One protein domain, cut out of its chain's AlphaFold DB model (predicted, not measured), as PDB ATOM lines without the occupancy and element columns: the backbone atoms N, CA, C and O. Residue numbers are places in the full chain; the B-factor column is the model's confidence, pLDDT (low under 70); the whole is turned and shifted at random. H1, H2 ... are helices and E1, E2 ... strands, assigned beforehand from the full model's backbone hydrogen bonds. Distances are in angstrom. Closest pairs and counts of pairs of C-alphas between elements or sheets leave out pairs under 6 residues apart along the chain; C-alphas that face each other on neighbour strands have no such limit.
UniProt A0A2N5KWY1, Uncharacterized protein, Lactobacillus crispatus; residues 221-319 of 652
ATOM      1  N   ASP A 221       7.457 -41.860  58.812       78.75
ATOM      2  CA  ASP A 221       8.079 -40.538  58.668       78.75
ATOM      3  C   ASP A 221       8.945 -40.488  57.408       78.75
ATOM      4  O   ASP A 221       9.422 -41.522  56.940       78.75
ATOM      5  N   PHE A 222       9.177 -39.289  56.863       80.69
ATOM      6  CA  PHE A 222      10.168 -39.125  55.800       80.69
ATOM      7  C   PHE A 222      11.560 -39.597  56.256       80.69
ATOM      8  O   PHE A 222      11.937 -39.303  57.396       80.69
ATOM      9  N   PRO A 223      12.347 -40.257  55.376       81.81
ATOM     10  CA  PRO A 223      13.759 -40.521  55.641       81.81
ATOM     11  C   PRO A 223      14.475 -39.232  56.062       81.81
ATOM     12  O   PRO A 223      14.242 -38.166  55.485       81.81
ATOM     13  N   ALA A 224      15.299 -39.307  57.109       79.62
ATOM     14  CA  ALA A 224      15.884 -38.124  57.748       79.62
ATOM     15  C   ALA A 224      16.766 -37.295  56.793       79.62
ATOM     16  O   ALA A 224      16.884 -36.078  56.958       79.62
ATOM     17  N   ASP A 225      17.343 -37.958  55.797       83.44
ATOM     18  CA  ASP A 225      18.261 -37.471  54.772       83.44
ATOM     19  C   ASP A 225      17.586 -37.125  53.432       83.44
ATOM     20  O   ASP A 225      18.260 -36.646  52.519       83.44
ATOM     21  N   LEU A 226      16.265 -37.301  53.313       86.38
ATOM     22  CA  LEU A 226      15.528 -37.000  52.088       86.38
ATOM     23  C   LEU A 226      15.636 -35.507  51.732       86.38
ATOM     24  O   LEU A 226      15.149 -34.644  52.467       86.38
ATOM     25  N   LYS A 227      16.234 -35.209  50.573       87.19
ATOM     26  CA  LYS A 227      16.335 -33.849  50.009       87.19
ATOM     27  C   LYS A 227      15.503 -33.656  48.746       87.19
ATOM     28  O   LYS A 227      15.188 -32.520  48.407       87.19
ATOM     29  N   ASP A 228      15.120 -34.738  48.076       89.50
ATOM     30  CA  ASP A 228      14.338 -34.740  46.842       89.50
ATOM     31  C   ASP A 228      13.207 -35.766  46.957       89.50
ATOM     32  O   ASP A 228      13.430 -36.910  47.347       89.50
ATOM     33  N   LEU A 229      11.974 -35.378  46.626       88.06
ATOM     34  CA  LEU A 229      10.837 -36.306  46.659       88.06
ATOM     35  C   LEU A 229      10.905 -37.387  45.585       88.06
ATOM     36  O   LEU A 229      10.178 -38.377  45.676       88.06
ATOM     37  N   ASN A 230      11.733 -37.209  44.557       89.38
ATOM     38  CA  ASN A 230      11.965 -38.243  43.556       89.38
ATOM     39  C   ASN A 230      12.603 -39.503  44.155       89.38
ATOM     40  O   ASN A 230      12.349 -40.596  43.640       89.38
ATOM     41  N   ASP A 231      13.361 -39.337  45.242       89.19
ATOM     42  CA  ASP A 231      14.107 -40.396  45.930       89.19
ATOM     43  C   ASP A 231      13.277 -41.100  47.008       89.19
ATOM     44  O   ASP A 231      13.743 -42.042  47.647       89.19
ATOM     45  N   LEU A 232      12.037 -40.656  47.228       87.19
ATOM     46  CA  LEU A 232      11.172 -41.236  48.242       87.19
ATOM     47  C   LEU A 232      10.801 -42.685  47.852       87.19
ATOM     48  O   LEU A 232      10.175 -42.878  46.805       87.19
ATOM     49  N   PRO A 233      11.146 -43.705  48.665       84.94
ATOM     50  CA  PRO A 233      10.849 -45.100  48.341       84.94
ATOM     51  C   PRO A 233       9.347 -45.394  48.368       84.94
ATOM     52  O   PRO A 233       8.587 -44.683  49.026       84.94
ATOM     53  N   SER A 234       8.921 -46.494  47.739       82.62
ATOM     54  CA  SER A 234       7.537 -46.982  47.823       82.62
ATOM     55  C   SER A 234       7.063 -47.111  49.282       82.62
ATOM     56  O   SER A 234       7.764 -47.660  50.134       82.62
ATOM     57  N   GLY A 235       5.885 -46.565  49.585       76.81
ATOM     58  CA  GLY A 235       5.322 -46.505  50.937       76.81
ATOM     59  C   GLY A 235       4.384 -45.315  51.160       76.81
ATOM     60  O   GLY A 235       4.211 -44.467  50.284       76.81
ATOM     61  N   THR A 236       3.770 -45.254  52.343       80.25
ATOM     62  CA  THR A 236       2.921 -44.132  52.786       80.25
ATOM     63  C   THR A 236       3.668 -43.305  53.827       80.25
ATOM     64  O   THR A 236       4.102 -43.859  54.834       80.25
ATOM     65  N   TYR A 237       3.784 -41.991  53.630       81.56
ATOM     66  CA  TYR A 237       4.541 -41.105  54.517       81.56
ATOM     67  C   TYR A 237       3.697 -39.939  55.019       81.56
ATOM     68  O   TYR A 237       2.944 -39.333  54.253       81.56
ATOM     69  N   ARG A 238       3.855 -39.589  56.299       80.56
ATOM     70  CA  ARG A 238       3.289 -38.364  56.876       80.56
ATOM     71  C   ARG A 238       4.202 -37.177  56.617       80.56
ATOM     72  O   ARG A 238       5.410 -37.239  56.835       80.56
ATOM     73  N   THR A 239       3.618 -36.066  56.193       76.00
ATOM     74  CA  THR A 239       4.367 -34.833  55.977       76.00
ATOM     75  C   THR A 239       4.539 -34.081  57.302       76.00
ATOM     76  O   THR A 239       3.572 -33.692  57.961       76.00
ATOM     77  N   SER A 240       5.792 -33.869  57.711       64.38
ATOM     78  CA  SER A 240       6.148 -33.171  58.960       64.38
ATOM     79  C   SER A 240       6.921 -31.859  58.748       64.38
ATOM     80  O   SER A 240       7.066 -31.078  59.687       64.38
ATOM     81  N   LYS A 241       7.383 -31.583  57.518       67.06
ATOM     82  CA  LYS A 241       8.170 -30.396  57.126       67.06
ATOM     83  C   LYS A 241       7.470 -29.594  56.018       67.06
ATOM     84  O   LYS A 241       6.566 -30.093  55.352       67.06
ATOM     85  N   SER A 242       7.903 -28.348  55.811       72.88
ATOM     86  CA  SER A 242       7.427 -27.500  54.706       72.88
ATOM     87  C   SER A 242       7.811 -28.087  53.341       72.88
ATOM     88  O   SER A 242       8.943 -28.543  53.178       72.88
ATOM     89  N   ALA A 243       6.909 -27.998  52.358       69.06
ATOM     90  CA  ALA A 243       7.095 -28.427  50.963       69.06
ATOM     91  C   ALA A 243       8.423 -27.981  50.349       69.06
ATOM     92  O   ALA A 243       9.132 -28.763  49.727       69.06
ATOM     93  N   ALA A 244       8.756 -26.705  50.568       70.88
ATOM     94  CA  ALA A 244       9.911 -26.041  49.976       70.88
ATOM     95  C   ALA A 244      11.252 -26.588  50.490       70.88
ATOM     96  O   ALA A 244      12.301 -26.207  49.984       70.88
ATOM     97  N   SER A 245      11.221 -27.474  51.491       77.88
ATOM     98  CA  SER A 245      12.412 -28.138  52.028       77.88
ATOM     99  C   SER A 245      12.891 -29.299  51.150       77.88
ATOM    100  O   SER A 245      13.975 -29.815  51.401       77.88
ATOM    101  N   PHE A 246      12.096 -29.725  50.160       83.69
ATOM    102  CA  PHE A 246      12.422 -30.827  49.255       83.69
ATOM    103  C   PHE A 246      12.484 -30.340  47.806       83.69
ATOM    104  O   PHE A 246      11.655 -29.538  47.384       83.69
ATOM    105  N   ALA A 247      13.422 -30.852  47.012       85.06
ATOM    106  CA  ALA A 247      13.370 -30.736  45.560       85.06
ATOM    107  C   ALA A 247      12.185 -31.542  44.988       85.06
ATOM    108  O   ALA A 247      11.672 -32.468  45.623       85.06
ATOM    109  N   ASN A 248      11.719 -31.146  43.798       86.06
ATOM    110  CA  ASN A 248      10.590 -31.764  43.085       86.06
ATOM    111  C   ASN A 248       9.275 -31.846  43.884       86.06
ATOM    112  O   ASN A 248       8.437 -32.722  43.650       86.06
ATOM    113  N   TYR A 249       9.066 -30.899  44.801       84.56
ATOM    114  CA  TYR A 249       7.784 -30.733  45.471       84.56
ATOM    115  C   TYR A 249       6.671 -30.295  44.496       84.56
ATOM    116  O   TYR A 249       6.964 -29.625  43.505       84.56
ATOM    117  N   PRO A 250       5.400 -30.656  44.763       83.69
ATOM    118  CA  PRO A 250       4.217 -30.274  43.996       83.69
ATOM    119  C   PRO A 250       4.193 -28.839  43.439       83.69
ATOM    120  O   PRO A 250       3.881 -27.877  44.144       83.69
ATOM    121  N   LYS A 251       4.460 -28.725  42.132       80.06
ATOM    122  CA  LYS A 251       4.340 -27.518  41.297       80.06
ATOM    123  C   LYS A 251       3.700 -27.874  39.960       80.06
ATOM    124  O   LYS A 251       3.971 -28.948  39.428       80.06
ATOM    125  N   MET A 252       2.891 -26.969  39.420       72.19
ATOM    126  CA  MET A 252       2.376 -27.070  38.057       72.19
ATOM    127  C   MET A 252       3.524 -26.969  37.037       72.19
ATOM    128  O   MET A 252       4.618 -26.502  37.358       72.19
ATOM    129  N   GLN A 253       3.276 -27.407  35.800       74.62
ATOM    130  CA  GLN A 253       4.267 -27.406  34.714       74.62
ATOM    131  C   GLN A 253       4.826 -26.005  34.404       74.62
ATOM    132  O   GLN A 253       5.978 -25.876  34.002       74.62
ATOM    133  N   ASP A 254       4.034 -24.957  34.633       76.62
ATOM    134  CA  ASP A 254       4.428 -23.550  34.485       76.62
ATOM    135  C   ASP A 254       5.270 -23.011  35.665       76.62
ATOM    136  O   ASP A 254       5.641 -21.839  35.690       76.62
ATOM    137  N   GLY A 255       5.599 -23.863  36.643       72.69
ATOM    138  CA  GLY A 255       6.388 -23.520  37.826       72.69
ATOM    139  C   GLY A 255       5.572 -22.955  38.991       72.69
ATOM    140  O   GLY A 255       6.135 -22.731  40.069       72.69
ATOM    141  N   THR A 256       4.260 -22.767  38.825       78.62
ATOM    142  CA  THR A 256       3.378 -22.249  39.876       78.62
ATOM    143  C   THR A 256       3.189 -23.293  40.979       78.62
ATOM    144  O   THR A 256       2.982 -24.478  40.713       78.62
ATOM    145  N   ASN A 257       3.265 -22.887  42.251       76.19
ATOM    146  CA  ASN A 257       3.058 -23.809  43.373       76.19
ATOM    147  C   ASN A 257       1.622 -24.358  43.361       76.19
ATOM    148  O   ASN A 257       0.669 -23.582  43.287       76.19
ATOM    149  N   ILE A 258       1.455 -25.676  43.513       75.81
ATOM    150  CA  ILE A 258       0.122 -26.251  43.726       75.81
ATOM    151  C   ILE A 258      -0.289 -25.925  45.173       75.81
ATOM    152  O   ILE A 258       0.485 -26.218  46.090       75.81
ATOM    153  N   PRO A 259      -1.472 -25.326  45.421       72.12
ATOM    154  CA  PRO A 259      -1.898 -24.887  46.751       72.12
ATOM    155  C   PRO A 259      -2.324 -26.077  47.631       72.12
ATOM    156  O   PRO A 259      -3.500 -26.260  47.942       72.12
ATOM    157  N   ILE A 260      -1.361 -26.916  48.014       73.56
ATOM    158  CA  ILE A 260      -1.533 -28.052  48.926       73.56
ATOM    159  C   ILE A 260      -1.030 -27.649  50.305       73.56
ATOM    160  O   ILE A 260       0.067 -27.107  50.444       73.56
ATOM    161  N   VAL A 261      -1.804 -27.955  51.345       75.44
ATOM    162  CA  VAL A 261      -1.350 -27.790  52.726       75.44
ATOM    163  C   VAL A 261      -0.544 -29.012  53.141       75.44
ATOM    164  O   VAL A 261      -1.076 -30.109  53.263       75.44
ATOM    165  N   TRP A 262       0.752 -28.808  53.371       75.38
ATOM    166  CA  TRP A 262       1.703 -29.859  53.753       75.38
ATOM    167  C   TRP A 262       1.673 -30.206  55.229       75.38
ATOM    168  O   TRP A 262       2.260 -31.196  55.643       75.38
ATOM    169  N   LYS A 263       1.035 -29.392  56.061       68.56
ATOM    170  CA  LYS A 263       0.869 -29.728  57.468       68.56
ATOM    171  C   LYS A 263      -0.242 -30.773  57.560       68.56
ATOM    172  O   LYS A 263      -1.369 -30.470  57.183       68.56
ATOM    173  N   CYS A 264       0.081 -31.975  58.042       66.56
ATOM    174  CA  CYS A 264      -0.863 -33.097  58.155       66.56
ATOM    175  C   CYS A 264      -1.356 -33.658  56.805       66.56
ATOM    176  O   CYS A 264      -2.513 -34.060  56.692       66.56
ATOM    177  N   ALA A 265      -0.494 -33.686  55.787       78.06
ATOM    178  CA  ALA A 265      -0.749 -34.403  54.542       78.06
ATOM    179  C   ALA A 265      -0.126 -35.810  54.577       78.06
ATOM    180  O   ALA A 265       0.758 -36.119  55.386       78.06
ATOM    181  N   LEU A 266      -0.597 -36.668  53.678       81.88
ATOM    182  CA  LEU A 266      -0.031 -37.985  53.411       81.88
ATOM    183  C   LEU A 266       0.466 -38.025  51.973       81.88
ATOM    184  O   LEU A 266      -0.228 -37.561  51.070       81.88
ATOM    185  N   ILE A 267       1.644 -38.599  51.757       86.31
ATOM    186  CA  ILE A 267       2.134 -38.933  50.421       86.31
ATOM    187  C   ILE A 267       2.252 -40.450  50.294       86.31
ATOM    188  O   ILE A 267       2.948 -41.096  51.079       86.31
ATOM    189  N   LYS A 268       1.551 -41.026  49.317       85.12
ATOM    190  CA  LYS A 268       1.719 -42.421  48.908       85.12
ATOM    191  C   LYS A 268       2.629 -42.445  47.692       85.12
ATOM    192  O   LYS A 268       2.356 -41.776  46.696       85.12
ATOM    193  N   VAL A 269       3.688 -43.233  47.784       85.44
ATOM    194  CA  VAL A 269       4.542 -43.591  46.659       85.44
ATOM    195  C   VAL A 269       4.287 -45.050  46.335       85.44
ATOM    196  O   VAL A 269       4.427 -45.914  47.201       85.44
ATOM    197  N   VAL A 270       3.936 -45.328  45.088       81.56
ATOM    198  CA  VAL A 270       3.947 -46.683  44.541       81.56
ATOM    199  C   VAL A 270       4.787 -46.629  43.287       81.56
ATOM    200  O   VAL A 270       4.408 -45.984  42.317       81.56
ATOM    201  N   LYS A 271       5.957 -47.250  43.324       79.12
ATOM    202  CA  LYS A 271       6.906 -47.259  42.221       79.12
ATOM    203  C   LYS A 271       7.512 -48.650  42.080       79.12
ATOM    204  O   LYS A 271       7.977 -49.218  43.070       79.12
ATOM    205  N   ASP A 272       7.533 -49.148  40.851       75.94
ATOM    206  CA  ASP A 272       8.392 -50.248  40.421       75.94
ATOM    207  C   ASP A 272       9.526 -49.718  39.513       75.94
ATOM    208  O   ASP A 272       9.794 -48.513  39.462       75.94
ATOM    209  N   ALA A 273      10.250 -50.610  38.833       72.88
ATOM    210  CA  ALA A 273      11.374 -50.225  37.982       72.88
ATOM    211  C   ALA A 273      10.978 -49.334  36.783       72.88
ATOM    212  O   ALA A 273      11.811 -48.563  36.310       72.88
ATOM    213  N   ASN A 274       9.733 -49.406  36.301       74.44
ATOM    214  CA  ASN A 274       9.317 -48.840  35.012       74.44
ATOM    215  C   ASN A 274       8.107 -47.899  35.103       74.44
ATOM    216  O   ASN A 274       7.991 -46.977  34.293       74.44
ATOM    217  N   VAL A 275       7.219 -48.113  36.073       81.88
ATOM    218  CA  VAL A 275       5.985 -47.356  36.270       81.88
ATOM    219  C   VAL A 275       5.738 -47.067  37.746       81.88
ATOM    220  O   VAL A 275       6.171 -47.772  38.657       81.88
ATOM    221  N   GLY A 276       5.023 -45.982  38.008       84.00
ATOM    222  CA  GLY A 276       4.632 -45.640  39.363       84.00
ATOM    223  C   GLY A 276       3.808 -44.373  39.442       84.00
ATOM    224  O   GLY A 276       3.574 -43.688  38.448       84.00
ATOM    225  N   TYR A 277       3.385 -44.039  40.651       85.31
ATOM    226  CA  TYR A 277       2.747 -42.778  40.964       85.31
ATOM    227  C   TYR A 277       3.158 -42.275  42.345       85.31
ATOM    228  O   TYR A 277       3.507 -43.031  43.256       85.31
ATOM    229  N   GLN A 278       3.080 -40.959  42.488       90.31
ATOM    230  CA  GLN A 278       3.084 -40.284  43.771       90.31
ATOM    231  C   GLN A 278       1.796 -39.506  43.913       90.31
ATOM    232  O   GLN A 278       1.486 -38.669  43.070       90.31
ATOM    233  N   LEU A 279       1.068 -39.784  44.986       87.19
ATOM    234  CA  LEU A 279      -0.180 -39.123  45.327       87.19
ATOM    235  C   LEU A 279      -0.007 -38.424  46.668       87.19
ATOM    236  O   LEU A 279       0.290 -39.080  47.664       87.19
ATOM    237  N   ILE A 280      -0.224 -37.112  46.698       86.12
ATOM    238  CA  ILE A 280      -0.301 -36.344  47.937       86.12
ATOM    239  C   ILE A 280      -1.752 -35.977  48.239       86.12
ATOM    240  O   ILE A 280      -2.478 -35.459  47.388       86.12
ATOM    241  N   VAL A 281      -2.154 -36.240  49.478       79.75
ATOM    242  CA  VAL A 281      -3.484 -35.979  50.017       79.75
ATOM    243  C   VAL A 281      -3.342 -35.038  51.204       79.75
ATOM    244  O   VAL A 281      -2.711 -35.393  52.198       79.75
ATOM    245  N   SER A 282      -3.921 -33.840  51.116       75.38
ATOM    246  CA  SER A 282      -3.952 -32.901  52.246       75.38
ATOM    247  C   SER A 282      -5.277 -32.924  52.997       75.38
ATOM    248  O   SER A 282      -6.331 -33.219  52.430       75.38
ATOM    249  N   SER A 283      -5.232 -32.506  54.263       65.06
ATOM    250  CA  SER A 283      -6.408 -32.358  55.126       65.06
ATOM    251  C   SER A 283      -7.433 -31.320  54.641       65.06
ATOM    252  O   SER A 283      -8.549 -31.293  55.147       65.06
ATOM    253  N   GLN A 284      -7.094 -30.479  53.655       66.88
ATOM    254  CA  GLN A 284      -7.997 -29.475  53.069       66.88
ATOM    255  C   GLN A 284      -8.647 -29.934  51.754       66.88
ATOM    256  O   GLN A 284      -9.048 -29.101  50.942       66.88
ATOM    257  N   GLN A 285      -8.721 -31.249  51.512       66.44
ATOM    258  CA  GLN A 285      -9.311 -31.829  50.293       66.44
ATOM    259  C   GLN A 285      -8.648 -31.306  49.002       66.44
ATOM    260  O   GLN A 285      -9.282 -31.140  47.957       66.44
ATOM    261  N   LYS A 286      -7.345 -31.013  49.079       74.88
ATOM    262  CA  LYS A 286      -6.497 -30.719  47.920       74.88
ATOM    263  C   LYS A 286      -5.568 -31.896  47.682       74.88
ATOM    264  O   LYS A 286      -4.944 -32.395  48.625       74.88
ATOM    265  N   TYR A 287      -5.473 -32.290  46.421       81.75
ATOM    266  CA  TYR A 287      -4.773 -33.484  45.980       81.75
ATOM    267  C   TYR A 287      -3.874 -33.132  44.800       81.75
ATOM    268  O   TYR A 287      -4.264 -32.352  43.927       81.75
ATOM    269  N   ALA A 288      -2.693 -33.732  44.748       85.38
ATOM    270  CA  ALA A 288      -1.890 -33.735  43.535       85.38
ATOM    271  C   ALA A 288      -1.339 -35.126  43.290       85.38
ATOM    272  O   ALA A 288      -1.032 -35.864  44.227       85.38
ATOM    273  N   ILE A 289      -1.214 -35.463  42.018       88.00
ATOM    274  CA  ILE A 289      -0.624 -36.712  41.581       88.00
ATOM    275  C   ILE A 289       0.461 -36.415  40.555       88.00
ATOM    276  O   ILE A 289       0.433 -35.399  39.864       88.00
ATOM    277  N   ARG A 290       1.439 -37.301  40.474       88.69
ATOM    278  CA  ARG A 290       2.348 -37.393  39.339       88.69
ATOM    279  C   ARG A 290       2.645 -38.847  39.045       88.69
ATOM    280  O   ARG A 290       2.569 -39.691  39.939       88.69
ATOM    281  N   TYR A 291       3.021 -39.115  37.808       89.06
ATOM    282  CA  TYR A 291       3.334 -40.455  37.335       89.06
ATOM    283  C   TYR A 291       4.844 -40.606  37.154       89.06
ATOM    284  O   TYR A 291       5.529 -39.665  36.757       89.06
ATOM    285  N   PHE A 292       5.364 -41.788  37.459       87.38
ATOM    286  CA  PHE A 292       6.701 -42.213  37.072       87.38
ATOM    287  C   PHE A 292       6.563 -43.045  35.803       87.38
ATOM    288  O   PHE A 292       5.839 -44.039  35.796       87.38
ATOM    289  N   SER A 293       7.216 -42.622  34.726       84.88
ATOM    290  CA  SER A 293       7.261 -43.362  33.463       84.88
ATOM    291  C   SER A 293       8.547 -43.016  32.720       84.88
ATOM    292  O   SER A 293       9.134 -41.962  32.964       84.88
ATOM    293  N   ASN A 294       9.025 -43.899  31.838       84.12
ATOM    294  CA  ASN A 294      10.265 -43.680  31.076       84.12
ATOM    295  C   ASN A 294      11.468 -43.304  31.968       84.12
ATOM    296  O   ASN A 294      12.265 -42.430  31.631       84.12
ATOM    297  N   ASN A 295      11.566 -43.952  33.133       83.88
ATOM    298  CA  ASN A 295      12.607 -43.742  34.140       83.88
ATOM    299  C   ASN A 295      12.718 -42.300  34.688       83.88
ATOM    300  O   ASN A 295      13.778 -41.886  35.158       83.88
ATOM    301  N   ARG A 296      11.631 -41.518  34.646       87.50
ATOM    302  CA  ARG A 296      11.566 -40.170  35.229       87.50
ATOM    303  C   ARG A 296      10.203 -39.881  35.853       87.50
ATOM    304  O   ARG A 296       9.191 -40.476  35.489       87.50
ATOM    305  N   TRP A 297      10.177 -38.943  36.796       89.31
ATOM    306  CA  TRP A 297       8.929 -38.389  37.318       89.31
ATOM    307  C   TRP A 297       8.399 -37.318  36.367       89.31
ATOM    308  O   TRP A 297       9.121 -36.385  36.022       89.31
ATOM    309  N   GLU A 298       7.140 -37.450  35.967       88.31
ATOM    310  CA  GLU A 298       6.422 -36.418  35.224       88.31
ATOM    311  C   GLU A 298       6.016 -35.257  36.154       88.31
ATOM    312  O   GLU A 298       6.130 -35.335  37.385       88.31
ATOM    313  N   TYR A 299       5.559 -34.152  35.559       87.00
ATOM    314  CA  TYR A 299       5.101 -32.980  36.307       87.00
ATOM    315  C   TYR A 299       3.931 -33.321  37.236       87.00
ATOM    316  O   TYR A 299       3.121 -34.207  36.958       87.00
ATOM    317  N   TRP A 300       3.822 -32.580  38.337       88.44
ATOM    318  CA  TRP A 300       2.665 -32.697  39.212       88.44
ATOM    319  C   TRP A 300       1.431 -32.097  38.549       88.44
ATOM    320  O   TRP A 300       1.444 -30.955  38.089       88.44
ATOM    321  N   CYS A 301       0.340 -32.853  38.565       82.19
ATOM    322  CA  CYS A 301      -0.979 -32.368  38.208       82.19
ATOM    323  C   CYS A 301      -1.853 -32.265  39.460       82.19
ATOM    324  O   CYS A 301      -1.870 -33.141  40.330       82.19
ATOM    325  N   GLN A 302      -2.573 -31.151  39.572       82.88
ATOM    326  CA  GLN A 302      -3.588 -30.992  40.599       82.88
ATOM    327  C   GLN A 302      -4.817 -31.802  40.192       82.88
ATOM    328  O   GLN A 302      -5.343 -31.623  39.094       82.88
ATOM    329  N   LEU A 303      -5.289 -32.673  41.080       74.06
ATOM    330  CA  LEU A 303      -6.562 -33.350  40.864       74.06
ATOM    331  C   LEU A 303      -7.712 -32.399  41.243       74.06
ATOM    332  O   LEU A 303      -7.553 -31.579  42.160       74.06
ATOM    333  N   PRO A 304      -8.869 -32.485  40.562       68.06
ATOM    334  CA  PRO A 304     -10.055 -31.733  40.952       68.06
ATOM    335  C   PRO A 304     -10.403 -32.026  42.417       68.06
ATOM    336  O   PRO A 304     -10.143 -33.118  42.923       68.06
ATOM    337  N   SER A 305     -10.967 -31.040  43.121       61.34
ATOM    338  CA  SER A 305     -11.479 -31.250  44.479       61.34
ATOM    339  C   SER A 305     -12.523 -32.364  44.444       61.34
ATOM    340  O   SER A 305     -13.599 -32.175  43.878       61.34
ATOM    341  N   LEU A 306     -12.180 -33.523  45.005       60.06
ATOM    342  CA  LEU A 306     -13.090 -34.654  45.134       60.06
ATOM    343  C   LEU A 306     -14.229 -34.267  46.079       60.06
ATOM    344  O   LEU A 306     -13.994 -33.609  47.097       60.06
ATOM    345  N   SER A 307     -15.465 -34.650  45.749       59.88
ATOM    346  CA  SER A 307     -16.584 -34.424  46.660       59.88
ATOM    347  C   SER A 307     -16.381 -35.249  47.937       59.88
ATOM    348  O   SER A 307     -15.773 -36.321  47.907       59.88
ATOM    349  N   THR A 308     -16.904 -34.783  49.076       56.41
ATOM    350  CA  THR A 308     -16.827 -35.529  50.349       56.41
ATOM    351  C   THR A 308     -17.362 -36.962  50.213       56.41
ATOM    352  O   THR A 308     -16.813 -37.877  50.817       56.41
ATOM    353  N   ASN A 309     -18.344 -37.181  49.335       58.66
ATOM    354  CA  ASN A 309     -18.914 -38.499  49.056       58.66
ATOM    355  C   ASN A 309     -17.982 -39.421  48.253       58.66
ATOM    356  O   ASN A 309     -17.988 -40.627  48.486       58.66
ATOM    357  N   ASP A 310     -17.177 -38.887  47.333       57.00
ATOM    358  CA  ASP A 310     -16.230 -39.700  46.555       57.00
ATOM    359  C   ASP A 310     -15.041 -40.144  47.414       57.00
ATOM    360  O   ASP A 310     -14.523 -41.247  47.250       57.00
ATOM    361  N   ILE A 311     -14.650 -39.311  48.385       55.69
ATOM    362  CA  ILE A 311     -13.606 -39.625  49.370       55.69
ATOM    363  C   ILE A 311     -14.078 -40.738  50.309       55.69
ATOM    364  O   ILE A 311     -13.337 -41.693  50.525       55.69
ATOM    365  N   ILE A 312     -15.310 -40.641  50.824       53.84
ATOM    366  CA  ILE A 312     -15.917 -41.674  51.677       53.84
ATOM    367  C   ILE A 312     -15.984 -43.004  50.918       53.84
ATOM    368  O   ILE A 312     -15.483 -44.005  51.409       53.84
ATOM    369  N   LYS A 313     -16.466 -43.009  49.669       56.59
ATOM    370  CA  LYS A 313     -16.521 -44.232  48.849       56.59
ATOM    371  C   LYS A 313     -15.147 -44.833  48.554       56.59
ATOM    372  O   LYS A 313     -15.020 -46.052  48.513       56.59
ATOM    373  N   PHE A 314     -14.122 -44.010  48.336       51.84
ATOM    374  CA  PHE A 314     -12.767 -44.504  48.092       51.84
ATOM    375  C   PHE A 314     -12.155 -45.134  49.350       51.84
ATOM    376  O   PHE A 314     -11.565 -46.209  49.255       51.84
ATOM    377  N   VAL A 315     -12.339 -44.505  50.516       49.22
ATOM    378  CA  VAL A 315     -11.883 -45.029  51.814       49.22
ATOM    379  C   VAL A 315     -12.655 -46.295  52.200       49.22
ATOM    380  O   VAL A 315     -12.025 -47.296  52.526       49.22
ATOM    381  N   ASP A 316     -13.983 -46.300  52.064       47.50
ATOM    382  CA  ASP A 316     -14.829 -47.451  52.404       47.50
ATOM    383  C   ASP A 316     -14.566 -48.652  51.475       47.50
ATOM    384  O   ASP A 316     -14.509 -49.787  51.930       47.50
ATOM    385  N   SER A 317     -14.307 -48.428  50.177       45.09
ATOM    386  CA  SER A 317     -14.072 -49.511  49.197       45.09
ATOM    387  C   SER A 317     -12.765 -50.298  49.375       45.09
ATOM    388  O   SER A 317     -12.564 -51.319  48.714       45.09
ATOM    389  N   LYS A 318     -11.839 -49.812  50.211       44.94
ATOM    390  CA  LYS A 318     -10.526 -50.436  50.455       44.94
ATOM    391  C   LYS A 318     -10.325 -50.869  51.905       44.94
ATOM    392  O   LYS A 318      -9.262 -51.400  52.218       44.94
ATOM    393  N   VAL A 319     -11.319 -50.655  52.765       45.25
ATOM    394  CA  VAL A 319     -11.240 -50.937  54.198       45.25
ATOM    395  C   VAL A 319     -12.540 -51.601  54.661       45.25
ATOM    396  O   VAL A 319     -13.261 -51.075  55.506       45.25
TER     397      VAL A 319
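Overview. This is residues 221 to 319 of the 652 residues of an uncharacterized protein of Lactobacillus crispatus (UniProt A0A2N5KWY1). Little regular structure: one twisted five-strand sheet, the long unnamed stretches 221 to 234 and 239 to 265 looped over one face, and helix H1 away from it beyond the other. The printed part has 99 residues, 35 in E1 E2 E3 E4 E5 H1, mixed class; the sheet, in that order, is a meander, each strand the antiparallel neighbour of the one before. It is compact, radius of gyration of the C-alphas 13.4 A, spanning 35 by 29 by 27 A.

Arrangement. Hairpins join E1, residues 235 to 238, E2, 266 to 271, E3, 276 to 281, E4, 287 to 293, and E5, 301 to 303. Within hydrogen-bond range are N 237 and O 267, 2.8 A; N 268 and O 279, 2.8 A; N 278 and O 290, 2.9 A; N 289 and O 301, 2.9 A. H1, residues 308 to 316, is not on the sheet; its O i to N i+4 pairs are all within range.

Along the chain. E1 to E5 measure 10.3, 16.1, 16.5, 20.0 and 6.3 A, H1 12.3 A. C-alpha 235 is at (5.322, -46.505, 50.937), C-alpha 316 at (-14.829, -47.451, 52.404).

Size, cuts and confidence. The C-alphas farthest apart, of Asp 225 and Asn 309, lie 37.6 A apart. The printed part has no cut; E1 to E2 is a long link. Residues 304 to 319 are among those under pLDDT 70.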